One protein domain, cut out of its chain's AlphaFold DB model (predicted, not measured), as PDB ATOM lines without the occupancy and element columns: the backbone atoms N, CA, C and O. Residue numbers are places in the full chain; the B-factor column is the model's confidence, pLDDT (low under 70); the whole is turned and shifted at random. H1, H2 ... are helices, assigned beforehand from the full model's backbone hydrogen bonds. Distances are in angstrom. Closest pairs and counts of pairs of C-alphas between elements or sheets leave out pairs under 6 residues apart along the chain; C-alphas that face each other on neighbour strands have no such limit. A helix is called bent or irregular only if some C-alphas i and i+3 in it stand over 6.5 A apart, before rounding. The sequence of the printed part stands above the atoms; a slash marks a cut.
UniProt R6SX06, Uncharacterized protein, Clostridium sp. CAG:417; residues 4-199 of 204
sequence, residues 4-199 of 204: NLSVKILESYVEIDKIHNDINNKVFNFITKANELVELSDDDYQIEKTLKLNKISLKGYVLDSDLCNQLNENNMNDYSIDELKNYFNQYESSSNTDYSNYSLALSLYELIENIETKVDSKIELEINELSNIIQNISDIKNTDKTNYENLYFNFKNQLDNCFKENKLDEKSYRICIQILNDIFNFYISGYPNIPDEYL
ATOM      1  N   ASN A   4      -6.064  94.692  35.945       80.69
ATOM      2  CA  ASN A   4      -4.751  94.122  36.181       80.69
ATOM      3  C   ASN A   4      -3.719  94.560  35.126       80.69
ATOM      4  O   ASN A   4      -2.584  94.857  35.478       80.69
ATOM      5  N   LEU A   5      -4.097  94.642  33.842       84.81
ATOM      6  CA  LEU A   5      -3.135  94.950  32.776       84.81
ATOM      7  C   LEU A   5      -2.684  96.415  32.821       84.81
ATOM      8  O   LEU A   5      -1.486  96.681  32.825       84.81
ATOM      9  N   SER A   6      -3.627  97.357  32.925       85.19
ATOM     10  CA  SER A   6      -3.308  98.786  33.063       85.19
ATOM     11  C   SER A   6      -2.452  99.083  34.297       85.19
ATOM     12  O   SER A   6      -1.527  99.886  34.226       85.19
ATOM     13  N   VAL A   7      -2.742  98.438  35.435       87.12
ATOM     14  CA  VAL A   7      -1.955  98.620  36.666       87.12
ATOM     15  C   VAL A   7      -0.526  98.128  36.470       87.12
ATOM     16  O   VAL A   7       0.398  98.881  36.762       87.12
ATOM     17  N   LYS A   8      -0.338  96.938  35.887       89.94
ATOM     18  CA  LYS A   8       0.998  96.411  35.576       89.94
ATOM     19  C   LYS A   8       1.788  97.335  34.652       89.94
ATOM     20  O   LYS A   8       2.928  97.654  34.954       89.94
ATOM     21  N   ILE A   9       1.166  97.839  33.582       92.31
ATOM     22  CA  ILE A   9       1.818  98.783  32.655       92.31
ATOM     23  C   ILE A   9       2.279 100.045  33.392       92.31
ATOM     24  O   ILE A   9       3.374 100.545  33.143       92.31
ATOM     25  N   LEU A  10       1.454 100.571  34.302       90.81
ATOM     26  CA  LEU A  10       1.804 101.749  35.093       90.81
ATOM     27  C   LEU A  10       2.941 101.474  36.083       90.81
ATOM     28  O   LEU A  10       3.806 102.332  36.245       90.81
ATOM     29  N   GLU A  11       2.942 100.314  36.741       90.69
ATOM     30  CA  GLU A  11       4.011  99.897  37.656       90.69
ATOM     31  C   GLU A  11       5.343  99.761  36.912       90.69
ATOM     32  O   GLU A  11       6.320 100.412  37.290       90.69
ATOM     33  N   SER A  12       5.356  99.026  35.799       91.25
ATOM     34  CA  SER A  12       6.555  98.850  34.979       91.25
ATOM     35  C   SER A  12       7.043 100.170  34.383       91.25
ATOM     36  O   SER A  12       8.244 100.429  34.361       91.25
ATOM     37  N   TYR A  13       6.136 101.068  33.983       93.06
ATOM     38  CA  TYR A  13       6.511 102.405  33.516       93.06
ATOM     39  C   TYR A  13       7.256 103.217  34.582       93.06
ATOM     40  O   TYR A  13       8.231 103.890  34.266       93.06
ATOM     41  N   VAL A  14       6.847 103.140  35.854       94.12
ATOM     42  CA  VAL A  14       7.555 103.825  36.950       94.12
ATOM     43  C   VAL A  14       8.964 103.258  37.144       94.12
ATOM     44  O   VAL A  14       9.887 104.002  37.479       94.12
ATOM     45  N   GLU A  15       9.155 101.953  36.959       94.12
ATOM     46  CA  GLU A  15      10.479 101.328  37.032       94.12
ATOM     47  C   GLU A  15      11.368 101.732  35.852       94.12
ATOM     48  O   GLU A  15      12.509 102.151  36.060       94.12
ATOM     49  N   ILE A  16      10.823 101.699  34.634       95.31
ATOM     50  CA  ILE A  16      11.496 102.150  33.410       95.31
ATOM     51  C   ILE A  16      11.913 103.622  33.533       95.31
ATOM     52  O   ILE A  16      13.057 103.960  33.229       95.31
ATOM     53  N   ASP A  17      11.035 104.490  34.042       94.94
ATOM     54  CA  ASP A  17      11.309 105.920  34.220       94.94
ATOM     55  C   ASP A  17      12.444 106.173  35.228       94.94
ATOM     56  O   ASP A  17      13.318 107.013  35.002       94.94
ATOM     57  N   LYS A  18      12.525 105.392  36.314       96.25
ATOM     58  CA  LYS A  18      13.665 105.460  37.250       96.25
ATOM     59  C   LYS A  18      14.982 105.096  36.571       96.25
ATOM     60  O   LYS A  18      15.986 105.769  36.802       96.25
ATOM     61  N   ILE A  19      14.986 104.044  35.750       96.69
ATOM     62  CA  ILE A  19      16.179 103.624  35.005       96.69
ATOM     63  C   ILE A  19      16.564 104.702  33.987       96.69
ATOM     64  O   ILE A  19      17.735 105.065  33.903       96.69
ATOM     65  N   HIS A  20      15.589 105.261  33.266       96.19
ATOM     66  CA  HIS A  20      15.806 106.344  32.311       96.19
ATOM     67  C   HIS A  20      16.423 107.585  32.974       96.19
ATOM     68  O   HIS A  20      17.423 108.115  32.490       96.19
ATOM     69  N   ASN A  21      15.898 108.004  34.127       96.81
ATOM     70  CA  ASN A  21      16.451 109.122  34.891       96.81
ATOM     71  C   ASN A  21      17.887 108.850  35.374       96.81
ATOM     72  O   ASN A  21      18.735 109.740  35.314       96.81
ATOM     73  N   ASP A  22      18.196 107.628  35.821       97.62
ATOM     74  CA  ASP A  22      19.568 107.257  36.189       97.62
ATOM     75  C   ASP A  22      20.516 107.269  34.977       97.62
ATOM     76  O   ASP A  22      21.634 107.767  35.093       97.62
ATOM     77  N   ILE A  23      20.069 106.802  33.806       97.69
ATOM     78  CA  ILE A  23      20.835 106.908  32.551       97.69
ATOM     79  C   ILE A  23      21.148 108.378  32.248       97.69
ATOM     80  O   ILE A  23      22.314 108.717  32.055       97.69
ATOM     81  N   ASN A  24      20.143 109.259  32.280       96.38
ATOM     82  CA  ASN A  24      20.325 110.686  31.997       96.38
ATOM     83  C   ASN A  24      21.314 111.342  32.970       96.38
ATOM     84  O   ASN A  24      22.213 112.067  32.548       96.38
ATOM     85  N   ASN A  25      21.213 111.027  34.264       97.44
ATOM     86  CA  ASN A  25      22.155 111.522  35.268       97.44
ATOM     87  C   ASN A  25      23.590 111.043  35.009       97.44
ATOM     88  O   ASN A  25      24.540 111.794  35.224       97.44
ATOM     89  N   LYS A  26      23.770 109.802  34.541       97.88
ATOM     90  CA  LYS A  26      25.098 109.274  34.201       97.88
ATOM     91  C   LYS A  26      25.666 109.887  32.935       97.88
ATOM     92  O   LYS A  26      26.854 110.182  32.929       97.88
ATOM     93  N   VAL A  27      24.841 110.117  31.915       97.50
ATOM     94  CA  VAL A  27      25.253 110.844  30.705       97.50
ATOM     95  C   VAL A  27      25.680 112.266  31.069       97.50
ATOM     96  O   VAL A  27      26.748 112.699  30.657       97.50
ATOM     97  N   PHE A  28      24.918 112.964  31.914       96.69
ATOM     98  CA  PHE A  28      25.307 114.291  32.392       96.69
ATOM     99  C   PHE A  28      26.624 114.261  33.184       96.69
ATOM    100  O   PHE A  28      27.524 115.051  32.927       96.69
ATOM    101  N   ASN A  29      26.779 113.304  34.103       97.62
ATOM    102  CA  ASN A  29      28.027 113.118  34.846       97.62
ATOM    103  C   ASN A  29      29.217 112.787  33.927       97.62
ATOM    104  O   ASN A  29      30.324 113.254  34.179       97.62
ATOM    105  N   PHE A  30      28.991 112.001  32.870       98.38
ATOM    106  CA  PHE A  30      29.993 111.732  31.843       98.38
ATOM    107  C   PHE A  30      30.418 113.032  31.162       98.38
ATOM    108  O   PHE A  30      31.604 113.325  31.150       98.38
ATOM    109  N   ILE A  31      29.467 113.837  30.682       97.25
ATOM    110  CA  ILE A  31      29.744 115.110  30.002       97.25
ATOM    111  C   ILE A  31      30.554 116.048  30.903       97.25
ATOM    112  O   ILE A  31      31.583 116.564  30.479       97.25
ATOM    113  N   THR A  32      30.140 116.236  32.160       96.31
ATOM    114  CA  THR A  32      30.848 117.115  33.104       96.31
ATOM    115  C   THR A  32      32.300 116.685  33.303       96.31
ATOM    116  O   THR A  32      33.208 117.504  33.209       96.31
ATOM    117  N   LYS A  33      32.532 115.390  33.531       97.69
ATOM    118  CA  LYS A  33      33.880 114.845  33.740       97.69
ATOM    119  C   LYS A  33      34.709 114.777  32.459       97.69
ATOM    120  O   LYS A  33      35.927 114.847  32.515       97.69
ATOM    121  N   ALA A  34      34.066 114.612  31.308       97.19
ATOM    122  CA  ALA A  34      34.749 114.623  30.025       97.19
ATOM    123  C   ALA A  34      35.276 116.026  29.703       97.19
ATOM    124  O   ALA A  34      36.385 116.131  29.204       97.19
ATOM    125  N   ASN A  35      34.543 117.086  30.062       95.00
ATOM    126  CA  ASN A  35      35.050 118.460  29.964       95.00
ATOM    127  C   ASN A  35      36.254 118.694  30.890       95.00
ATOM    128  O   ASN A  35      37.239 119.280  30.467       95.00
ATOM    129  N   GLU A  36      36.217 118.173  32.120       95.88
ATOM    130  CA  GLU A  36      37.387 118.195  33.014       95.88
ATOM    131  C   GLU A  36      38.593 117.483  32.378       95.88
ATOM    132  O   GLU A  36      39.716 117.971  32.464       95.88
ATOM    133  N   LEU A  37      38.373 116.355  31.692       97.06
ATOM    134  CA  LEU A  37      39.447 115.662  30.981       97.06
ATOM    135  C   LEU A  37      40.007 116.483  29.815       97.06
ATOM    136  O   LEU A  37      41.219 116.490  29.656       97.06
ATOM    137  N   VAL A  38      39.163 117.164  29.031       95.56
ATOM    138  CA  VAL A  38      39.624 118.059  27.953       95.56
ATOM    139  C   VAL A  38      40.636 119.061  28.515       95.56
ATOM    140  O   VAL A  38      41.761 119.121  28.021       95.56
ATOM    141  N   GLU A  39      40.277 119.753  29.604       93.44
ATOM    142  CA  GLU A  39      41.148 120.728  30.275       93.44
ATOM    143  C   GLU A  39      42.441 120.089  30.809       93.44
ATOM    144  O   GLU A  39      43.522 120.633  30.620       93.44
ATOM    145  N   LEU A  40      42.349 118.924  31.461       94.06
ATOM    146  CA  LEU A  40      43.514 118.220  32.018       94.06
ATOM    147  C   LEU A  40      44.434 117.605  30.954       94.06
ATOM    148  O   LEU A  40      45.581 117.275  31.253       94.06
ATOM    149  N   SER A  41      43.912 117.372  29.754       92.75
ATOM    150  CA  SER A  41      44.647 116.786  28.633       92.75
ATOM    151  C   SER A  41      45.265 117.828  27.704       92.75
ATOM    152  O   SER A  41      45.850 117.435  26.705       92.75
ATOM    153  N   ASP A  42      45.118 119.127  27.995       90.94
ATOM    154  CA  ASP A  42      45.511 120.211  27.086       90.94
ATOM    155  C   ASP A  42      44.989 119.969  25.648       90.94
ATOM    156  O   ASP A  42      45.731 120.063  24.672       90.94
ATOM    157  N   ASP A  43      43.698 119.630  25.534       90.06
ATOM    158  CA  ASP A  43      42.986 119.322  24.282       90.06
ATOM    159  C   ASP A  43      43.389 118.027  23.542       90.06
ATOM    160  O   ASP A  43      42.805 117.736  22.491       90.06
ATOM    161  N   ASP A  44      44.295 117.201  24.083       92.25
ATOM    162  CA  ASP A  44      44.655 115.899  23.489       92.25
ATOM    163  C   ASP A  44      43.471 114.911  23.454       92.25
ATOM    164  O   ASP A  44      43.403 114.025  22.595       92.25
ATOM    165  N   TYR A  45      42.509 115.063  24.369       95.06
ATOM    166  CA  TYR A  45      41.212 114.395  24.313       95.06
ATOM    167  C   TYR A  45      40.096 115.387  23.970       95.06
ATOM    168  O   TYR A  45      40.032 116.477  24.529       95.06
ATOM    169  N   GLN A  46      39.158 114.961  23.117       94.94
ATOM    170  CA  GLN A  46      37.978 115.735  22.726       94.94
ATOM    171  C   GLN A  46      36.694 114.915  22.867       94.94
ATOM    172  O   GLN A  46      36.672 113.706  22.621       94.94
ATOM    173  N   ILE A  47      35.603 115.579  23.265       95.88
ATOM    174  CA  ILE A  47      34.295 114.933  23.429       95.88
ATOM    175  C   ILE A  47      33.692 114.632  22.057       95.88
ATOM    176  O   ILE A  47      33.497 115.515  21.226       95.88
ATOM    177  N   GLU A  48      33.320 113.373  21.848       95.75
ATOM    178  CA  GLU A  48      32.755 112.902  20.585       95.75
ATOM    179  C   GLU A  48      31.220 112.892  20.595       95.75
ATOM    180  O   GLU A  48      30.572 112.772  21.638       95.75
ATOM    181  N   LYS A  49      30.602 112.885  19.405       95.06
ATOM    182  CA  LYS A  49      29.131 112.904  19.264       95.06
ATOM    183  C   LYS A  49      28.417 111.720  19.927       95.06
ATOM    184  O   LYS A  49      27.279 111.849  20.379       95.06
ATOM    185  N   THR A  50      29.041 110.544  19.934       95.25
ATOM    186  CA  THR A  50      28.409 109.296  20.392       95.25
ATOM    187  C   THR A  50      29.216 108.660  21.513       95.25
ATOM    188  O   THR A  50      30.445 108.747  21.516       95.25
ATOM    189  N   LEU A  51      28.554 107.952  22.434       95.88
ATOM    190  CA  LEU A  51      29.251 107.190  23.481       95.88
ATOM    191  C   LEU A  51      30.243 106.177  22.892       95.88
ATOM    192  O   LEU A  51      31.345 106.025  23.405       95.88
ATOM    193  N   LYS A  52      29.900 105.556  21.754       95.00
ATOM    194  CA  LYS A  52      30.789 104.633  21.040       95.00
ATOM    195  C   LYS A  52      32.092 105.302  20.597       95.00
ATOM    196  O   LYS A  52      33.153 104.701  20.741       95.00
ATOM    197  N   LEU A  53      32.013 106.508  20.034       96.19
ATOM    198  CA  LEU A  53      33.199 107.252  19.611       96.19
ATOM    199  C   LEU A  53      34.027 107.679  20.824       96.19
ATOM    200  O   LEU A  53      35.209 107.373  20.853       96.19
ATOM    201  N   ASN A  54      33.401 108.231  21.871       97.56
ATOM    202  CA  ASN A  54      34.111 108.580  23.107       97.56
ATOM    203  C   ASN A  54      34.828 107.363  23.710       97.56
ATOM    204  O   ASN A  54      35.975 107.465  24.120       97.56
ATOM    205  N   LYS A  55      34.195 106.183  23.719       96.31
ATOM    206  CA  LYS A  55      34.809 104.938  24.202       96.31
ATOM    207  C   LYS A  55      36.072 104.568  23.411       96.31
ATOM    208  O   LYS A  55      37.047 104.105  23.998       96.31
ATOM    209  N   ILE A  56      36.062 104.777  22.091       96.44
ATOM    210  CA  ILE A  56      37.230 104.572  21.221       96.44
ATOM    211  C   ILE A  56      38.303 105.628  21.509       96.44
ATOM    212  O   ILE A  56      39.451 105.252  21.737       96.44
ATOM    213  N   SER A  57      37.933 106.910  21.545       96.56
ATOM    214  CA  SER A  57      38.865 108.025  21.749       96.56
ATOM    215  C   SER A  57      39.525 107.966  23.131       96.56
ATOM    216  O   SER A  57      40.744 108.034  23.218       96.56
ATOM    217  N   LEU A  58      38.764 107.697  24.200       97.50
ATOM    218  CA  LEU A  58      39.291 107.478  25.556       97.50
ATOM    219  C   LEU A  58      40.271 106.305  25.608       97.50
ATOM    220  O   LEU A  58      41.313 106.386  26.255       97.50
ATOM    221  N   LYS A  59      39.943 105.201  24.926       95.06
ATOM    222  CA  LYS A  59      40.832 104.041  24.859       95.06
ATOM    223  C   LYS A  59      42.141 104.387  24.151       95.06
ATOM    224  O   LYS A  59      43.190 103.993  24.648       95.06
ATOM    225  N   GLY A  60      42.080 105.086  23.017       94.56
ATOM    226  CA  GLY A  60      43.268 105.559  22.302       94.56
ATOM    227  C   GLY A  60      44.126 106.450  23.194       94.56
ATOM    228  O   GLY A  60      45.266 106.104  23.478       94.56
ATOM    229  N   TYR A  61      43.513 107.491  23.759       95.62
ATOM    230  CA  TYR A  61      44.154 108.439  24.668       95.62
ATOM    231  C   TYR A  61      44.918 107.758  25.818       95.62
ATOM    232  O   TYR A  61      46.070 108.082  26.088       95.62
ATOM    233  N   VAL A  62      44.314 106.765  26.479       94.69
ATOM    234  CA  VAL A  62      44.982 106.023  27.561       94.69
ATOM    235  C   VAL A  62      46.129 105.146  27.048       94.69
ATOM    236  O   VAL A  62      47.181 105.067  27.689       94.69
ATOM    237  N   LEU A  63      45.935 104.455  25.923       92.38
ATOM    238  CA  LEU A  63      46.946 103.555  25.358       92.38
ATOM    239  C   LEU A  63      48.157 104.301  24.790       92.38
ATOM    240  O   LEU A  63      49.248 103.736  24.797       92.38
ATOM    241  N   ASP A  64      47.980 105.552  24.374       92.00
ATOM    242  CA  ASP A  64      49.054 106.406  23.865       92.00
ATOM    243  C   ASP A  64      49.905 107.034  24.989       92.00
ATOM    244  O   ASP A  64      50.937 107.646  24.714       92.00
ATOM    245  N   SER A  65      49.524 106.838  26.259       91.25
ATOM    246  CA  SER A  65      50.277 107.339  27.413       91.25
ATOM    247  C   SER A  65      51.699 106.774  27.497       91.25
ATOM    248  O   SER A  65      51.963 105.609  27.179       91.25
ATOM    249  N   ASP A  66      52.622 107.575  28.036       88.56
ATOM    250  CA  ASP A  66      54.015 107.168  28.266       88.56
ATOM    251  C   ASP A  66      54.131 105.879  29.092       88.56
ATOM    252  O   ASP A  66      54.992 105.038  28.826       88.56
ATOM    253  N   LEU A  67      53.241 105.690  30.071       88.44
ATOM    254  CA  LEU A  67      53.201 104.481  30.889       88.44
ATOM    255  C   LEU A  67      52.835 103.252  30.052       88.44
ATOM    256  O   LEU A  67      53.505 102.224  30.153       88.44
ATOM    257  N   CYS A  68      51.804 103.343  29.211       90.25
ATOM    258  CA  CYS A  68      51.401 102.245  28.331       90.25
ATOM    259  C   CYS A  68      52.500 101.902  27.317       90.25
ATOM    260  O   CYS A  68      52.763 100.720  27.080       90.25
ATOM    261  N   ASN A  69      53.200 102.911  26.790       88.62
ATOM    262  CA  ASN A  69      54.363 102.716  25.925       88.62
ATOM    263  C   ASN A  69      55.484 101.951  26.652       88.62
ATOM    264  O   ASN A  69      55.997 100.964  26.123       88.62
ATOM    265  N   GLN A  70      55.801 102.322  27.897       88.00
ATOM    266  CA  GLN A  70      56.796 101.616  28.718       88.00
ATOM    267  C   GLN A  70      56.370 100.184  29.070       88.00
ATOM    268  O   GLN A  70      57.196  99.268  29.052       88.00
ATOM    269  N   LEU A  71      55.095  99.952  29.391       89.19
ATOM    270  CA  LEU A  71      54.575  98.600  29.621       89.19
ATOM    271  C   LEU A  71      54.747  97.730  28.369       89.19
ATOM    272  O   LEU A  71      55.223  96.596  28.473       89.19
ATOM    273  N   ASN A  72      54.458  98.285  27.191       88.62
ATOM    274  CA  ASN A  72      54.614  97.596  25.914       88.62
ATOM    275  C   ASN A  72      56.083  97.260  25.597       88.62
ATOM    276  O   ASN A  72      56.386  96.139  25.191       88.62
ATOM    277  N   GLU A  73      57.022  98.175  25.863       89.81
ATOM    278  CA  GLU A  73      58.467  97.903  25.748       89.81
ATOM    279  C   GLU A  73      58.925  96.743  26.652       89.81
ATOM    280  O   GLU A  73      59.857  96.007  26.317       89.81
ATOM    281  N   ASN A  74      58.228  96.529  27.771       87.88
ATOM    282  CA  ASN A  74      58.460  95.428  28.704       87.88
ATOM    283  C   ASN A  74      57.624  94.163  28.402       87.88
ATOM    284  O   ASN A  74      57.635  93.224  29.200       87.88
ATOM    285  N   ASN A  75      56.955  94.091  27.243       85.81
ATOM    286  CA  ASN A  75      56.055  93.005  26.820       85.81
ATOM    287  C   ASN A  75      54.824  92.797  27.730       85.81
ATOM    288  O   ASN A  75      54.290  91.685  27.806       85.81
ATOM    289  N   MET A  76      54.372  93.840  28.429       84.81
ATOM    290  CA  MET A  76      53.116  93.836  29.180       84.81
ATOM    291  C   MET A  76      52.018  94.492  28.338       84.81
ATOM    292  O   MET A  76      51.842  95.706  28.378       84.81
ATOM    293  N   ASN A  77      51.292  93.681  27.561       81.44
ATOM    294  CA  ASN A  77      50.368  94.177  26.527       81.44
ATOM    295  C   ASN A  77      48.910  93.741  26.750       81.44
ATOM    296  O   ASN A  77      48.025  94.152  26.006       81.44
ATOM    297  N   ASP A  78      48.672  92.875  27.736       83.50
ATOM    298  CA  ASP A  78      47.368  92.284  28.039       83.50
ATOM    299  C   ASP A  78      47.023  92.585  29.498       83.50
ATOM    300  O   ASP A  78      47.311  91.797  30.397       83.50
ATOM    301  N   TYR A  79      46.508  93.793  29.732       85.88
ATOM    302  CA  TYR A  79      46.095  94.271  31.046       85.88
ATOM    303  C   TYR A  79      44.624  94.689  31.037       85.88
ATOM    304  O   TYR A  79      44.100  95.263  30.079       85.88
ATOM    305  N   SER A  80      43.960  94.408  32.149       88.56
ATOM    306  CA  SER A  80      42.640  94.921  32.491       88.56
ATOM    307  C   SER A  80      42.697  96.399  32.893       88.56
ATOM    308  O   SER A  80      43.753  96.942  33.220       88.56
ATOM    309  N   ILE A  81      41.534  97.057  32.922       87.06
ATOM    310  CA  ILE A  81      41.410  98.439  33.414       87.06
ATOM    311  C   ILE A  81      41.907  98.555  34.863       87.06
ATOM    312  O   ILE A  81      42.602  99.512  35.197       87.06
ATOM    313  N   ASP A  82      41.601  97.571  35.711       88.44
ATOM    314  CA  ASP A  82      42.027  97.558  37.114       88.44
ATOM    315  C   ASP A  82      43.546  97.425  37.258       88.44
ATOM    316  O   ASP A  82      44.162  98.110  38.079       88.44
ATOM    317  N   GLU A  83      44.176  96.574  36.445       89.75
ATOM    318  CA  GLU A  83      45.638  96.477  36.392       89.75
ATOM    319  C   GLU A  83      46.254  97.796  35.934       89.75
ATOM    320  O   GLU A  83      47.197  98.280  36.561       89.75
ATOM    321  N   LEU A  84      45.669  98.432  34.918       91.00
ATOM    322  CA  LEU A  84      46.174  99.696  34.405       91.00
ATOM    323  C   LEU A  84      46.059 100.841  35.423       91.00
ATOM    324  O   LEU A  84      47.024 101.577  35.626       91.00
ATOM    325  N   LYS A  85      44.939 100.941  36.148       89.50
ATOM    326  CA  LYS A  85      44.785 101.879  37.276       89.50
ATOM    327  C   LYS A  85      45.844 101.653  38.354       89.50
ATOM    328  O   LYS A  85      46.399 102.609  38.894       89.50
ATOM    329  N   ASN A  86      46.138 100.393  38.674       88.44
ATOM    330  CA  ASN A  86      47.176 100.064  39.646       88.44
ATOM    331  C   ASN A  86      48.565 100.489  39.162       88.44
ATOM    332  O   ASN A  86      49.338 101.013  39.965       88.44
ATOM    333  N   TYR A  87      48.873 100.313  37.873       88.44
ATOM    334  CA  TYR A  87      50.130 100.794  37.306       88.44
ATOM    335  C   TYR A  87      50.244 102.317  37.388       88.44
ATOM    336  O   TYR A  87      51.251 102.797  37.904       88.44
ATOM    337  N   PHE A  88      49.213 103.074  36.994       86.88
ATOM    338  CA  PHE A  88      49.224 104.539  37.112       86.88
ATOM    339  C   PHE A  88      49.501 105.003  38.551       86.88
ATOM    340  O   PHE A  88      50.439 105.767  38.773       86.88
ATOM    341  N   ASN A  89      48.804 104.442  39.543       84.56
ATOM    342  CA  ASN A  89      49.014 104.785  40.956       84.56
ATOM    343  C   ASN A  89      50.449 104.490  41.449       84.56
ATOM    344  O   ASN A  89      51.027 105.249  42.235       84.56
ATOM    345  N   GLN A  90      51.035 103.367  41.019       84.88
ATOM    346  CA  GLN A  90      52.403 102.982  41.390       84.88
ATOM    347  C   GLN A  90      53.450 103.897  40.747       84.88
ATOM    348  O   GLN A  90      54.420 104.293  41.403       84.88
ATOM    349  N   TYR A  91      53.260 104.237  39.473       80.19
ATOM    350  CA  TYR A  91      54.159 105.126  38.743       80.19
ATOM    351  C   TYR A  91      54.079 106.559  39.260       80.19
ATOM    352  O   TYR A  91      55.123 107.170  39.476       80.19
ATOM    353  N   GLU A  92      52.891 107.078  39.555       82.38
ATOM    354  CA  GLU A  92      52.713 108.399  40.168       82.38
ATOM    355  C   GLU A  92      53.468 108.494  41.507       82.38
ATOM    356  O   GLU A  92      54.278 109.399  41.721       82.38
ATOM    357  N   SER A  93      53.321 107.469  42.355       80.50
ATOM    358  CA  SER A  93      53.993 107.386  43.662       80.50
ATOM    359  C   SER A  93      55.525 107.312  43.577       80.50
ATOM    360  O   SER A  93      56.211 107.660  44.539       80.50
ATOM    361  N   SER A  94      56.075 106.815  42.466       80.00
ATOM    362  CA  SER A  94      57.516 106.561  42.305       80.00
ATOM    363  C   SER A  94      58.243 107.591  41.437       80.00
ATOM    364  O   SER A  94      59.435 107.816  41.644       80.00
ATOM    365  N   SER A  95      57.544 108.228  40.496       73.12
ATOM    366  CA  SER A  95      58.113 109.159  39.511       73.12
ATOM    367  C   SER A  95      57.728 110.624  39.735       73.12
ATOM    368  O   SER A  95      58.303 111.492  39.081       73.12
ATOM    369  N   ASN A  96      56.785 110.918  40.645       75.19
ATOM    370  CA  ASN A  96      56.238 112.265  40.873       75.19
ATOM    371  C   ASN A  96      55.699 112.924  39.580       75.19
ATOM    372  O   ASN A  96      55.733 114.147  39.439       75.19
ATOM    373  N   THR A  97      55.256 112.100  38.628       80.25
ATOM    374  CA  THR A  97      54.571 112.507  37.394       80.25
ATOM    375  C   THR A  97      53.071 112.356  37.613       80.25
ATOM    376  O   THR A  97      52.644 111.336  38.149       80.25
ATOM    377  N   ASP A  98      52.297 113.366  37.226       83.81
ATOM    378  CA  ASP A  98      50.841 113.377  37.367       83.81
ATOM    379  C   ASP A  98      50.191 112.536  36.255       83.81
ATOM    380  O   ASP A  98      50.411 112.790  35.071       83.81
ATOM    381  N   TYR A  99      49.409 111.526  36.645       86.81
ATOM    382  CA  TYR A  99      48.636 110.661  35.744       86.81
ATOM    383  C   TYR A  99      47.120 110.760  36.015       86.81
ATOM    384  O   TYR A  99      46.343 109.851  35.687       86.81
ATOM    385  N   SER A 100      46.680 111.849  36.654       87.81
ATOM    386  CA  SER A 100      45.278 112.092  37.009       87.81
ATOM    387  C   SER A 100      44.359 112.123  35.786       87.81
ATOM    388  O   SER A 100      43.274 111.539  35.825       87.81
ATOM    389  N   ASN A 101      44.818 112.698  34.673       92.81
ATOM    390  CA  ASN A 101      44.123 112.717  33.385       92.81
ATOM    391  C   ASN A 101      43.815 111.299  32.860       92.81
ATOM    392  O   ASN A 101      42.674 110.997  32.510       92.81
ATOM    393  N   TYR A 102      44.779 110.376  32.877       93.81
ATOM    394  CA  TYR A 102      44.564 108.992  32.441       93.81
ATOM    395  C   TYR A 102      43.682 108.206  33.416       93.81
ATOM    396  O   TYR A 102      42.850 107.396  33.000       93.81
ATOM    397  N   SER A 103      43.796 108.485  34.716       91.38
ATOM    398  CA  SER A 103      42.906 107.913  35.735       91.38
ATOM    399  C   SER A 103      41.452 108.365  35.545       91.38
ATOM    400  O   SER A 103      40.515 107.563  35.676       91.38
ATOM    401  N   LEU A 104      41.250 109.635  35.184       95.44
ATOM    402  CA  LEU A 104      39.945 110.180  34.827       95.44
ATOM    403  C   LEU A 104      39.422 109.557  33.527       95.44
ATOM    404  O   LEU A 104      38.270 109.120  33.497       95.44
ATOM    405  N   ALA A 105      40.263 109.423  32.499       97.12
ATOM    406  CA  ALA A 105      39.904 108.793  31.229       97.12
ATOM    407  C   ALA A 105      39.441 107.336  31.402       97.12
ATOM    408  O   ALA A 105      38.412 106.940  30.851       97.12
ATOM    409  N   LEU A 106      40.128 106.550  32.238       95.81
ATOM    410  CA  LEU A 106      39.697 105.191  32.586       95.81
ATOM    411  C   LEU A 106      38.351 105.174  33.318       95.81
ATOM    412  O   LEU A 106      37.489 104.348  33.019       95.81
ATOM    413  N   SER A 107      38.140 106.108  34.246       95.94
ATOM    414  CA  SER A 107      36.869 106.233  34.970       95.94
ATOM    415  C   SER A 107      35.711 106.635  34.046       95.94
ATOM    416  O   SER A 107      34.580 106.181  34.224       95.94
ATOM    417  N   LEU A 108      35.979 107.483  33.048       97.94
ATOM    418  CA  LEU A 108      35.026 107.857  32.003       97.94
ATOM    419  C   LEU A 108      34.689 106.670  31.100       97.94
ATOM    420  O   LEU A 108      33.515 106.453  30.803       97.94
ATOM    421  N   TYR A 109      35.689 105.872  30.714       97.69
ATOM    422  CA  TYR A 109      35.486 104.664  29.917       97.69
ATOM    423  C   TYR A 109      34.535 103.687  30.628       97.69
ATOM    424  O   TYR A 109      33.538 103.261  30.048       97.69
ATOM    425  N   GLU A 110      34.771 103.393  31.908       96.75
ATOM    426  CA  GLU A 110      33.884 102.535  32.712       96.75
ATOM    427  C   GLU A 110      32.479 103.123  32.882       96.75
ATOM    428  O   GLU A 110      31.483 102.393  32.897       96.75
ATOM    429  N   LEU A 111      32.374 104.450  33.008       97.94
ATOM    430  CA  LEU A 111      31.083 105.121  33.090       97.94
ATOM    431  C   LEU A 111      30.272 104.925  31.802       97.94
ATOM    432  O   LEU A 111      29.068 104.684  31.896       97.94
ATOM    433  N   ILE A 112      30.914 104.958  30.628       98.00
ATOM    434  CA  ILE A 112      30.263 104.616  29.356       98.00
ATOM    435  C   ILE A 112      29.745 103.174  29.396       98.00
ATOM    436  O   ILE A 112      28.573 102.955  29.101       98.00
ATOM    437  N   GLU A 113      30.556 102.202  29.823       96.94
ATOM    438  CA  GLU A 113      30.125 100.794  29.902       96.94
ATOM    439  C   GLU A 113      28.931 100.600  30.841       96.94
ATOM    440  O   GLU A 113      28.013  99.818  30.567       96.94
ATOM    441  N   ASN A 114      28.903 101.354  31.941       97.44
ATOM    442  CA  ASN A 114      27.775 101.353  32.858       97.44
ATOM    443  C   ASN A 114      26.501 101.929  32.218       97.44
ATOM    444  O   ASN A 114      25.414 101.387  32.438       97.44
ATOM    445  N   ILE A 115      26.625 103.006  31.434       98.19
ATOM    446  CA  ILE A 115      25.508 103.593  30.683       98.19
ATOM    447  C   ILE A 115      24.991 102.595  29.645       98.19
ATOM    448  O   ILE A 115      23.790 102.331  29.628       98.19
ATOM    449  N   GLU A 116      25.877 102.004  28.837       97.75
ATOM    450  CA  GLU A 116      25.531 101.008  27.811       97.75
ATOM    451  C   GLU A 116      24.745  99.843  28.432       97.75
ATOM    452  O   GLU A 116      23.617  99.563  28.028       97.75
ATOM    453  N   THR A 117      25.265  99.266  29.522       97.69
ATOM    454  CA  THR A 117      24.618  98.161  30.251       97.69
ATOM    455  C   THR A 117      23.219  98.532  30.761       97.69
ATOM    456  O   THR A 117      22.294  97.713  30.742       97.69
ATOM    457  N   LYS A 118      23.039  99.767  31.245       97.44
ATOM    458  CA  LYS A 118      21.744 100.252  31.746       97.44
ATOM    459  C   LYS A 118      20.746 100.499  30.629       97.44
ATOM    460  O   LYS A 118      19.575 100.172  30.807       97.44
ATOM    461  N   VAL A 119      21.198 101.045  29.503       98.06
ATOM    462  CA  VAL A 119      20.365 101.197  28.308       98.06
ATOM    463  C   VAL A 119      19.926  99.820  27.821       98.06
ATOM    464  O   VAL A 119      18.727  99.604  27.683       98.06
ATOM    465  N   ASP A 120      20.846  98.864  27.684       97.62
ATOM    466  CA  ASP A 120      20.523  97.499  27.252       97.62
ATOM    467  C   ASP A 120      19.497  96.841  28.189       97.62
ATOM    468  O   ASP A 120      18.506  96.266  27.741       97.62
ATOM    469  N   SER A 121      19.679  97.002  29.504       96.81
ATOM    470  CA  SER A 121      18.739  96.498  30.512       96.81
ATOM    471  C   SER A 121      17.360  97.168  30.425       96.81
ATOM    472  O   SER A 121      16.346  96.490  30.585       96.81
ATOM    473  N   LYS A 122      17.303  98.486  30.164       97.81
ATOM    474  CA  LYS A 122      16.043  99.222  29.953       97.81
ATOM    475  C   LYS A 122      15.312  98.691  28.724       97.81
ATOM    476  O   LYS A 122      14.130  98.380  28.828       97.81
ATOM    477  N   ILE A 123      16.007  98.553  27.595       98.00
ATOM    478  CA  ILE A 123      15.411  98.062  26.345       98.00
ATOM    479  C   ILE A 123      14.901  96.630  26.509       98.00
ATOM    480  O   ILE A 123      13.811  96.306  26.044       98.00
ATOM    481  N   GLU A 124      15.644  95.771  27.208       97.00
ATOM    482  CA  GLU A 124      15.190  94.406  27.475       97.00
ATOM    483  C   GLU A 124      13.929  94.386  28.348       97.00
ATOM    484  O   GLU A 124      12.990  93.645  28.057       97.00
ATOM    485  N   LEU A 125      13.874  95.221  29.392       96.31
ATOM    486  CA  LEU A 125      12.682  95.377  30.224       96.31
ATOM    487  C   LEU A 125      11.486  95.845  29.384       96.31
ATOM    488  O   LEU A 125      10.420  95.244  29.440       96.31
ATOM    489  N   GLU A 126      11.678  96.854  28.542       97.56
ATOM    490  CA  GLU A 126      10.658  97.395  27.640       97.56
ATOM    491  C   GLU A 126      10.106  96.361  26.649       97.56
ATOM    492  O   GLU A 126       8.888  96.257  26.466       97.56
ATOM    493  N   ILE A 127      10.985  95.555  26.047       97.50
ATOM    494  CA  ILE A 127      10.599  94.439  25.176       97.50
ATOM    495  C   ILE A 127       9.782  93.410  25.964       97.50
ATOM    496  O   ILE A 127       8.734  92.965  25.488       97.50
ATOM    497  N   ASN A 128      10.234  93.044  27.164       95.19
ATOM    498  CA  ASN A 128       9.544  92.073  28.009       95.19
ATOM    499  C   ASN A 128       8.149  92.561  28.410       95.19
ATOM    500  O   ASN A 128       7.191  91.790  28.336       95.19
ATOM    501  N   GLU A 129       8.003  93.838  28.752       93.62
ATOM    502  CA  GLU A 129       6.709  94.423  29.103       93.62
ATOM    503  C   GLU A 129       5.722  94.386  27.939       93.62
ATOM    504  O   GLU A 129       4.592  93.900  28.080       93.62
ATOM    505  N   LEU A 130       6.155  94.828  26.757       95.94
ATOM    506  CA  LEU A 130       5.300  94.826  25.575       95.94
ATOM    507  C   LEU A 130       5.040  93.427  25.013       95.94
ATOM    508  O   LEU A 130       4.041  93.256  24.317       95.94
ATOM    509  N   SER A 131       5.852  92.419  25.339       95.19
ATOM    510  CA  SER A 131       5.638  91.035  24.884       95.19
ATOM    511  C   SER A 131       4.303  90.438  25.349       95.19
ATOM    512  O   SER A 131       3.749  89.552  24.697       95.19
ATOM    513  N   ASN A 132       3.730  90.978  26.430       89.50
ATOM    514  CA  ASN A 132       2.406  90.597  26.923       89.50
ATOM    515  C   ASN A 132       1.261  91.045  25.996       89.50
ATOM    516  O   ASN A 132       0.137  90.558  26.128       89.50
ATOM    517  N   ILE A 133       1.525  91.991  25.092       93.44
ATOM    518  CA  ILE A 133       0.523  92.630  24.229       93.44
ATOM    519  C   ILE A 133       0.867  92.424  22.751       93.44
ATOM    520  O   ILE A 133      -0.013  92.131  21.943       93.44
ATOM    521  N   ILE A 134       2.144  92.570  22.404       96.25
ATOM    522  CA  ILE A 134       2.671  92.505  21.047       96.25
ATOM    523  C   ILE A 134       3.370  91.165  20.855       96.25
ATOM    524  O   ILE A 134       4.436  90.897  21.413       96.25
ATOM    525  N   GLN A 135       2.777  90.324  20.015       94.06
ATOM    526  CA  GLN A 135       3.375  89.059  19.623       94.06
ATOM    527  C   GLN A 135       4.646  89.305  18.808       94.06
ATOM    528  O   GLN A 135       4.658  90.126  17.889       94.06
ATOM    529  N   ASN A 136       5.689  88.543  19.136       94.62
ATOM    530  CA  ASN A 136       6.990  88.551  18.465       94.62
ATOM    531  C   ASN A 136       7.702  89.912  18.474       94.62
ATOM    532  O   ASN A 136       8.474  90.209  17.568       94.62
ATOM    533  N   ILE A 137       7.494  90.745  19.500       97.06
ATOM    534  CA  ILE A 137       8.218  92.021  19.618       97.06
ATOM    535  C   ILE A 137       9.749  91.854  19.559       97.06
ATOM    536  O   ILE A 137      10.452  92.711  19.028       97.06
ATOM    537  N   SER A 138      10.268  90.715  20.024       95.94
ATOM    538  CA  SER A 138      11.688  90.362  19.960       95.94
ATOM    539  C   SER A 138      12.243  90.228  18.537       95.94
ATOM    540  O   SER A 138      13.463  90.285  18.376       95.94
ATOM    541  N   ASP A 139      11.399  90.106  17.505       96.25
ATOM    542  CA  ASP A 139      11.828  90.028  16.102       96.25
ATOM    543  C   ASP A 139      12.625  91.265  15.668       96.25
ATOM    544  O   ASP A 139      13.462  91.172  14.765       96.25
ATOM    545  N   ILE A 140      12.446  92.410  16.342       96.75
ATOM    546  CA  ILE A 140      13.219  93.627  16.064       96.75
ATOM    547  C   ILE A 140      14.735  93.406  16.173       96.75
ATOM    548  O   ILE A 140      15.490  93.980  15.391       96.75
ATOM    549  N   LYS A 141      15.174  92.500  17.061       95.25
ATOM    550  CA  LYS A 141      16.589  92.150  17.277       95.25
ATOM    551  C   LYS A 141      17.264  91.587  16.026       95.25
ATOM    552  O   LYS A 141      18.468  91.745  15.862       95.25
ATOM    553  N   ASN A 142      16.492  90.921  15.167       95.12
ATOM    554  CA  ASN A 142      16.996  90.176  14.009       95.12
ATOM    555  C   ASN A 142      16.484  90.727  12.671       95.12
ATOM    556  O   ASN A 142      16.843  90.212  11.613       95.12
ATOM    557  N   THR A 143      15.614  91.736  12.707       94.69
ATOM    558  CA  THR A 143      15.012  92.310  11.504       94.69
ATOM    559  C   THR A 143      15.972  93.303  10.854       94.69
ATOM    560  O   THR A 143      16.629  94.089  11.533       94.69
ATOM    561  N   ASP A 144      16.035  93.289   9.523       93.50
ATOM    562  CA  ASP A 144      16.786  94.291   8.768       93.50
ATOM    563  C   ASP A 144      16.153  95.686   8.913       93.50
ATOM    564  O   ASP A 144      14.926  95.826   8.859       93.50
ATOM    565  N   LYS A 145      16.987  96.728   9.046       91.44
ATOM    566  CA  LYS A 145      16.539  98.121   9.194       91.44
ATOM    567  C   LYS A 145      15.595  98.568   8.073       91.44
ATOM    568  O   LYS A 145      14.682  99.345   8.344       91.44
ATOM    569  N   THR A 146      15.735  98.058   6.844       94.38
ATOM    570  CA  THR A 146      14.826  98.390   5.728       94.38
ATOM    571  C   THR A 146      13.385  97.940   5.973       94.38
ATOM    572  O   THR A 146      12.475  98.420   5.307       94.38
ATOM    573  N   ASN A 147      13.162  97.014   6.909       96.00
ATOM    574  CA  ASN A 147      11.845  96.487   7.259       96.00
ATOM    575  C   ASN A 147      11.287  97.064   8.568       96.00
ATOM    576  O   ASN A 147      10.181  96.691   8.963       96.00
ATOM    577  N   TYR A 148      12.006  97.971   9.240       96.19
ATOM    578  CA  TYR A 148      11.579  98.519  10.532       96.19
ATOM    579  C   TYR A 148      10.258  99.271  10.454       96.19
ATOM    580  O   TYR A 148       9.435  99.117  11.347       96.19
ATOM    581  N   GLU A 149      10.004 100.015   9.382       96.44
ATOM    582  CA  GLU A 149       8.729 100.712   9.201       96.44
ATOM    583  C   GLU A 149       7.545  99.727   9.185       96.44
ATOM    584  O   GLU A 149       6.584  99.877   9.942       96.44
ATOM    585  N   ASN A 150       7.650  98.655   8.393       96.94
ATOM    586  CA  ASN A 150       6.628  97.608   8.328       96.94
ATOM    587  C   ASN A 150       6.453  96.893   9.677       96.94
ATOM    588  O   ASN A 150       5.325  96.626  10.098       96.94
ATOM    589  N   LEU A 151       7.562  96.597  10.360       97.62
ATOM    590  CA  LEU A 151       7.548  95.952  11.671       97.62
ATOM    591  C   LEU A 151       6.874  96.847  12.723       97.62
ATOM    592  O   LEU A 151       6.011  96.383  13.468       97.62
ATOM    593  N   TYR A 152       7.207  98.138  12.728       98.06
ATOM    594  CA  TYR A 152       6.615  99.131  13.616       98.06
ATOM    595  C   TYR A 152       5.104  99.217  13.410       98.06
ATOM    596  O   TYR A 152       4.343  99.130  14.374       98.06
ATOM    597  N   PHE A 153       4.642  99.322  12.159       98.00
ATOM    598  CA  PHE A 153       3.209  99.368  11.869       98.00
ATOM    599  C   PHE A 153       2.481  98.094  12.297       98.00
ATOM    600  O   PHE A 153       1.370  98.181  12.819       98.00
ATOM    601  N   ASN A 154       3.094  96.920  12.129       98.00
ATOM    602  CA  ASN A 154       2.534  95.667  12.632       98.00
ATOM    603  C   ASN A 154       2.355  95.707  14.161       98.00
ATOM    604  O   ASN A 154       1.253  95.489  14.665       98.00
ATOM    605  N   PHE A 155       3.410  96.048  14.898       98.31
ATOM    606  CA  PHE A 155       3.377  96.116  16.361       98.31
ATOM    607  C   PHE A 155       2.397  97.176  16.871       98.31
ATOM    608  O   PHE A 155       1.583  96.903  17.756       98.31
ATOM    609  N   LYS A 156       2.383  98.354  16.246       98.25
ATOM    610  CA  LYS A 156       1.422  99.412  16.553       98.25
ATOM    611  C   LYS A 156      -0.021  98.961  16.308       98.25
ATOM    612  O   LYS A 156      -0.880  99.220  17.143       98.25
ATOM    613  N   ASN A 157      -0.306  98.259  15.211       98.06
ATOM    614  CA  ASN A 157      -1.655  97.754  14.934       98.06
ATOM    615  C   ASN A 157      -2.151  96.782  16.018       98.06
ATOM    616  O   ASN A 157      -3.342  96.778  16.332       98.06
ATOM    617  N   GLN A 158      -1.260  95.986  16.621       97.56
ATOM    618  CA  GLN A 158      -1.617  95.123  17.752       97.56
ATOM    619  C   GLN A 158      -2.018  95.950  18.986       97.56
ATOM    620  O   GLN A 158      -3.073  95.692  19.571       97.56
ATOM    621  N   LEU A 159      -1.258  97.002  19.320       96.94
ATOM    622  CA  LEU A 159      -1.618  97.946  20.390       96.94
ATOM    623  C   LEU A 159      -2.952  98.657  20.112       96.94
ATOM    624  O   LEU A 159      -3.816  98.716  20.990       96.94
ATOM    625  N   ASP A 160      -3.142  99.153  18.886       97.38
ATOM    626  CA  ASP A 160      -4.371  99.826  18.455       97.38
ATOM    627  C   ASP A 160      -5.594  98.907  18.622       97.38
ATOM    628  O   ASP A 160      -6.661  99.359  19.040       97.38
ATOM    629  N   ASN A 161      -5.457  97.614  18.310       96.38
ATOM    630  CA  ASN A 161      -6.529  96.634  18.478       96.38
ATOM    631  C   ASN A 161      -6.841  96.384  19.959       96.38
ATOM    632  O   ASN A 161      -8.010  96.422  20.341       96.38
ATOM    633  N   CYS A 162      -5.826  96.221  20.816       93.62
ATOM    634  CA  CYS A 162      -6.031  96.095  22.264       93.62
ATOM    635  C   CYS A 162      -6.744  97.314  22.862       93.62
ATOM    636  O   CYS A 162      -7.624  97.163  23.714       93.62
ATOM    637  N   PHE A 163      -6.412  98.516  22.390       94.44
ATOM    638  CA  PHE A 163      -7.091  99.740  22.803       94.44
ATOM    639  C   PHE A 163      -8.552  99.781  22.326       94.44
ATOM    640  O   PHE A 163      -9.453 100.001  23.135       94.44
ATOM    641  N   LYS A 164      -8.822  99.480  21.045       95.19
ATOM    642  CA  LYS A 164     -10.193  99.421  20.488       95.19
ATOM    643  C   LYS A 164     -11.080  98.393  21.194       95.19
ATOM    644  O   LYS A 164     -12.281  98.609  21.337       95.19
ATOM    645  N   GLU A 165     -10.495  97.292  21.652       93.75
ATOM    646  CA  GLU A 165     -11.179  96.245  22.417       93.75
ATOM    647  C   GLU A 165     -11.376  96.600  23.905       93.75
ATOM    648  O   GLU A 165     -11.898  95.784  24.664       93.75
ATOM    649  N   ASN A 166     -10.998  97.812  24.337       90.56
ATOM    650  CA  ASN A 166     -11.044  98.283  25.727       90.56
ATOM    651  C   ASN A 166     -10.230  97.411  26.706       90.56
ATOM    652  O   ASN A 166     -10.563  97.325  27.893       90.56
ATOM    653  N   LYS A 167      -9.169  96.751  26.218       90.12
ATOM    654  CA  LYS A 167      -8.206  96.015  27.059       90.12
ATOM    655  C   LYS A 167      -7.177  96.945  27.703       90.12
ATOM    656  O   LYS A 167      -6.608  96.596  28.731       90.12
ATOM    657  N   LEU A 168      -6.964  98.116  27.106       91.12
ATOM    658  CA  LEU A 168      -6.098  99.182  27.603       91.12
ATOM    659  C   LEU A 168      -6.915 100.460  27.768       91.12
ATOM    660  O   LEU A 168      -7.726 100.792  26.903       91.12
ATOM    661  N   ASP A 169      -6.677 101.192  28.851       92.31
ATOM    662  CA  ASP A 169      -7.118 102.583  28.940       92.31
ATOM    663  C   ASP A 169      -6.191 103.514  28.140       92.31
ATOM    664  O   ASP A 169      -5.103 103.134  27.704       92.31
ATOM    665  N   GLU A 170      -6.632 104.755  27.942       94.00
ATOM    666  CA  GLU A 170      -5.908 105.745  27.140       94.00
ATOM    667  C   GLU A 170      -4.494 106.018  27.671       94.00
ATOM    668  O   GLU A 170      -3.557 106.180  26.887       94.00
ATOM    669  N   LYS A 171      -4.321 106.058  28.997       94.38
ATOM    670  CA  LYS A 171      -3.026 106.345  29.618       94.38
ATOM    671  C   LYS A 171      -2.049 105.196  29.378       94.38
ATOM    672  O   LYS A 171      -0.927 105.433  28.942       94.38
ATOM    673  N   SER A 172      -2.497 103.969  29.615       94.50
ATOM    674  CA  SER A 172      -1.717 102.746  29.423       94.50
ATOM    675  C   SER A 172      -1.357 102.550  27.952       94.50
ATOM    676  O   SER A 172      -0.212 102.252  27.634       94.50
ATOM    677  N   TYR A 173      -2.291 102.819  27.034       95.88
ATOM    678  CA  TYR A 173      -2.017 102.795  25.597       95.88
ATOM    679  C   TYR A 173      -0.926 103.803  25.196       95.88
ATOM    680  O   TYR A 173       0.004 103.443  24.477       95.88
ATOM    681  N   ARG A 174      -0.989 105.050  25.690       96.44
ATOM    682  CA  ARG A 174       0.051 106.061  25.420       96.44
ATOM    683  C   ARG A 174       1.425 105.625  25.932       96.44
ATOM    684  O   ARG A 174       2.405 105.811  25.218       96.44
ATOM    685  N   ILE A 175       1.480 105.013  27.116       96.56
ATOM    686  CA  ILE A 175       2.710 104.440  27.679       96.56
ATOM    687  C   ILE A 175       3.252 103.330  26.773       96.56
ATOM    688  O   ILE A 175       4.425 103.356  26.417       96.56
ATOM    689  N   CYS A 176       2.410 102.394  26.327       97.44
ATOM    690  CA  CYS A 176       2.844 101.335  25.414       97.44
ATOM    691  C   CYS A 176       3.407 101.889  24.097       97.44
ATOM    692  O   CYS A 176       4.384 101.355  23.581       97.44
ATOM    693  N   ILE A 177       2.822 102.966  23.561       98.00
ATOM    694  CA  ILE A 177       3.343 103.643  22.366       98.00
ATOM    695  C   ILE A 177       4.702 104.296  22.636       98.00
ATOM    696  O   ILE A 177       5.587 104.208  21.790       98.00
ATOM    697  N   GLN A 178       4.890 104.932  23.796       96.94
ATOM    698  CA  GLN A 178       6.187 105.492  24.186       96.94
ATOM    699  C   GLN A 178       7.253 104.400  24.282       96.94
ATOM    700  O   GLN A 178       8.291 104.526  23.644       96.94
ATOM    701  N   ILE A 179       6.952 103.296  24.970       97.75
ATOM    702  CA  ILE A 179       7.859 102.147  25.075       97.75
ATOM    703  C   ILE A 179       8.193 101.586  23.685       97.75
ATOM    704  O   ILE A 179       9.352 101.324  23.376       97.75
ATOM    705  N   LEU A 180       7.194 101.439  22.807       98.31
ATOM    706  CA  LEU A 180       7.419 100.966  21.441       98.31
ATOM    707  C   LEU A 180       8.371 101.898  20.677       98.31
ATOM    708  O   LEU A 180       9.270 101.425  19.985       98.31
ATOM    709  N   ASN A 181       8.195 103.213  20.811       97.69
ATOM    710  CA  ASN A 181       9.078 104.192  20.183       97.69
ATOM    711  C   ASN A 181      10.501 104.112  20.739       97.69
ATOM    712  O   ASN A 181      11.444 104.149  19.955       97.69
ATOM    713  N   ASP A 182      10.661 103.974  22.053       96.69
ATOM    714  CA  ASP A 182      11.965 103.863  22.709       96.69
ATOM    715  C   ASP A 182      12.753 102.651  22.199       96.69
ATOM    716  O   ASP A 182      13.912 102.794  21.800       96.69
ATOM    717  N   ILE A 183      12.098 101.489  22.105       97.94
ATOM    718  CA  ILE A 183      12.692 100.272  21.544       97.94
ATOM    719  C   ILE A 183      13.172 100.535  20.108       97.94
ATOM    720  O   ILE A 183      14.332 100.283  19.785       97.94
ATOM    721  N   PHE A 184      12.316 101.072  19.231       97.94
ATOM    722  CA  PHE A 184      12.707 101.336  17.840       97.94
ATOM    723  C   PHE A 184      13.815 102.384  17.725       97.94
ATOM    724  O   PHE A 184      14.748 102.197  16.944       97.94
ATOM    725  N   ASN A 185      13.750 103.455  18.514       95.88
ATOM    726  CA  ASN A 185      14.775 104.492  18.542       95.88
ATOM    727  C   ASN A 185      16.141 103.909  18.911       95.88
ATOM    728  O   ASN A 185      17.132 104.261  18.272       95.88
ATOM    729  N   PHE A 186      16.196 102.976  19.863       96.62
ATOM    730  CA  PHE A 186      17.432 102.277  20.205       96.62
ATOM    731  C   PHE A 186      17.972 101.430  19.045       96.62
ATOM    732  O   PHE A 186      19.140 101.552  18.693       96.62
ATOM    733  N   TYR A 187      17.149 100.619  18.376       96.00
ATOM    734  CA  TYR A 187      17.642  99.810  17.248       96.00
ATOM    735  C   TYR A 187      18.005 100.648  16.007       96.00
ATOM    736  O   TYR A 187      18.837 100.242  15.185       96.00
ATOM    737  N   ILE A 188      17.420 101.839  15.860       94.00
ATOM    738  CA  ILE A 188      17.760 102.782  14.790       94.00
ATOM    739  C   ILE A 188      19.072 103.508  15.106       94.00
ATOM    740  O   ILE A 188      19.995 103.454  14.284       94.00
ATOM    741  N   SER A 189      19.144 104.143  16.277       91.44
ATOM    742  CA  SER A 189      20.148 105.155  16.637       91.44
ATOM    743  C   SER A 189      21.222 104.658  17.610       91.44
ATOM    744  O   SER A 189      22.299 105.242  17.666       91.44
ATOM    745  N   GLY A 190      20.967 103.573  18.339       93.69
ATOM    746  CA  GLY A 190      21.852 103.027  19.367       93.69
ATOM    747  C   GLY A 190      21.716 103.733  20.716       93.69
ATOM    748  O   GLY A 190      20.631 104.160  21.114       93.69
ATOM    749  N   TYR A 191      22.836 103.823  21.434       95.44
ATOM    750  CA  TYR A 191      22.931 104.492  22.731       95.44
ATOM    751  C   TYR A 191      22.709 106.016  22.625       95.44
ATOM    752  O   TYR A 191      22.861 106.579  21.540       95.44
ATOM    753  N   PRO A 192      22.377 106.704  23.738       92.69
ATOM    754  CA  PRO A 192      22.202 108.155  23.747       92.69
ATOM    755  C   PRO A 192      23.408 108.904  23.167       92.69
ATOM    756  O   PRO A 192      24.559 108.574  23.451       92.69
ATOM    757  N   ASN A 193      23.134 109.936  22.370       93.38
ATOM    758  CA  ASN A 193      24.161 110.834  21.845       93.38
ATOM    759  C   ASN A 193      24.492 111.934  22.852       93.38
ATOM    760  O   ASN A 193      23.655 112.315  23.670       93.38
ATOM    761  N   ILE A 194      25.689 112.499  22.715       93.94
ATOM    762  CA  ILE A 194      26.051 113.740  23.392       93.94
ATOM    763  C   ILE A 194      25.302 114.905  22.705       93.94
ATOM    764  O   ILE A 194      25.296 114.982  21.463       93.94
ATOM    765  N   PRO A 195      24.608 115.776  23.464       91.88
ATOM    766  CA  PRO A 195      23.968 116.969  22.907       91.88
ATOM    767  C   PRO A 195      24.978 117.889  22.213       91.88
ATOM    768  O   PRO A 195      26.107 118.020  22.673       91.88
ATOM    769  N   ASP A 196      24.569 118.523  21.108       89.38
ATOM    770  CA  ASP A 196      25.469 119.333  20.265       89.38
ATOM    771  C   ASP A 196      26.089 120.527  21.001       89.38
ATOM    772  O   ASP A 196      27.194 120.930  20.672       89.38
ATOM    773  N   GLU A 197      25.413 121.052  22.025       87.88
ATOM    774  CA  GLU A 197      25.909 122.140  22.882       87.88
ATOM    775  C   GLU A 197      27.135 121.771  23.733       87.88
ATOM    776  O   GLU A 197      27.769 122.657  24.295       87.88
ATOM    777  N   TYR A 198      27.461 120.478  23.846       85.75
ATOM    778  CA  TYR A 198      28.635 119.979  24.574       85.75
ATOM    779  C   TYR A 198      29.733 119.453  23.647       85.75
ATOM    780  O   TYR A 198      30.690 118.837  24.113       85.75
ATOM    781  N   LEU A 199      29.567 119.626  22.339       85.88
ATOM    782  CA  LEU A 199      30.586 119.309  21.351       85.88
ATOM    783  C   LEU A 199      31.286 120.611  20.990       85.88
ATOM    784  O   LEU A 199      30.630 121.648  20.904       85.88
TER     785      LEU A 199
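This is residues 4 to 199 of the 204 residues of an uncharacterized protein of Clostridium sp. CAG:417 (UniProt R6SX06). Two long helices, H1 and H5, lie side by side, running opposite ways, as the shaft of a rod. H8 packs on both near one end, with H7 folded back along it and short H6 beside them; towards the other end H2 packs on H5, with H3 and H4 beyond. The printed part has 196 residues with eight named helices, H1 to H8 in order, and no named strand: all helix. It is loose, with a radius of gyration of the C-alphas of 22.0 A, and spans 72 by 30 by 30 A.

Find C-alpha 4 at (-4.751, 94.122, 36.181); from there H1, residues 4 to 40, runs 54.1 A to C-alpha 40 at (43.514, 118.220, 32.018). Next come H2, residues 51 to 63, H3, 66 to 73, and H4, 81 to 95. H5, residues 100 to 131, runs 46.5 A. Then find H6, 137 to 141, H7, 145 to 164, 29.0 A, and H8, 170 to 189, 28.1 A, ending at C-alpha 189 at (20.148, 105.155, 16.637). H7 is irregular: C-alphas 146 and 149 are 7.4 A apart.

Start at the hub, H5, which touches H1 at a shallow tilt of 17 degrees, opposite ways; their closest C-alphas, Leu 40 and Asn 101, are 5.7 A apart. H5 touches H8 with residues 123 to 130 alone, at a steep tilt of 48 degrees; the closest C-alphas, Ile 123 and Ile 183, are 5.9 A apart. H7 and H8 form a hairpin, at 8 degrees. At the other end H2 touches H5, closest at the C-alphas of Val 62 and Tyr 102, 5.7 A. Every O i to N i+4 pair is within hydrogen-bond range in H1, H2, H3, H4, H5 and H8; H7 has 14 of 16, and H6 0 of 1 but 2 of 2 O i to N i+3 pairs.

The C-alphas farthest apart, Ser 95 and Glu 165, are 72.5 A apart. The printed part has no cut, no link is long, and no printed residue is under 70 in pLDDT.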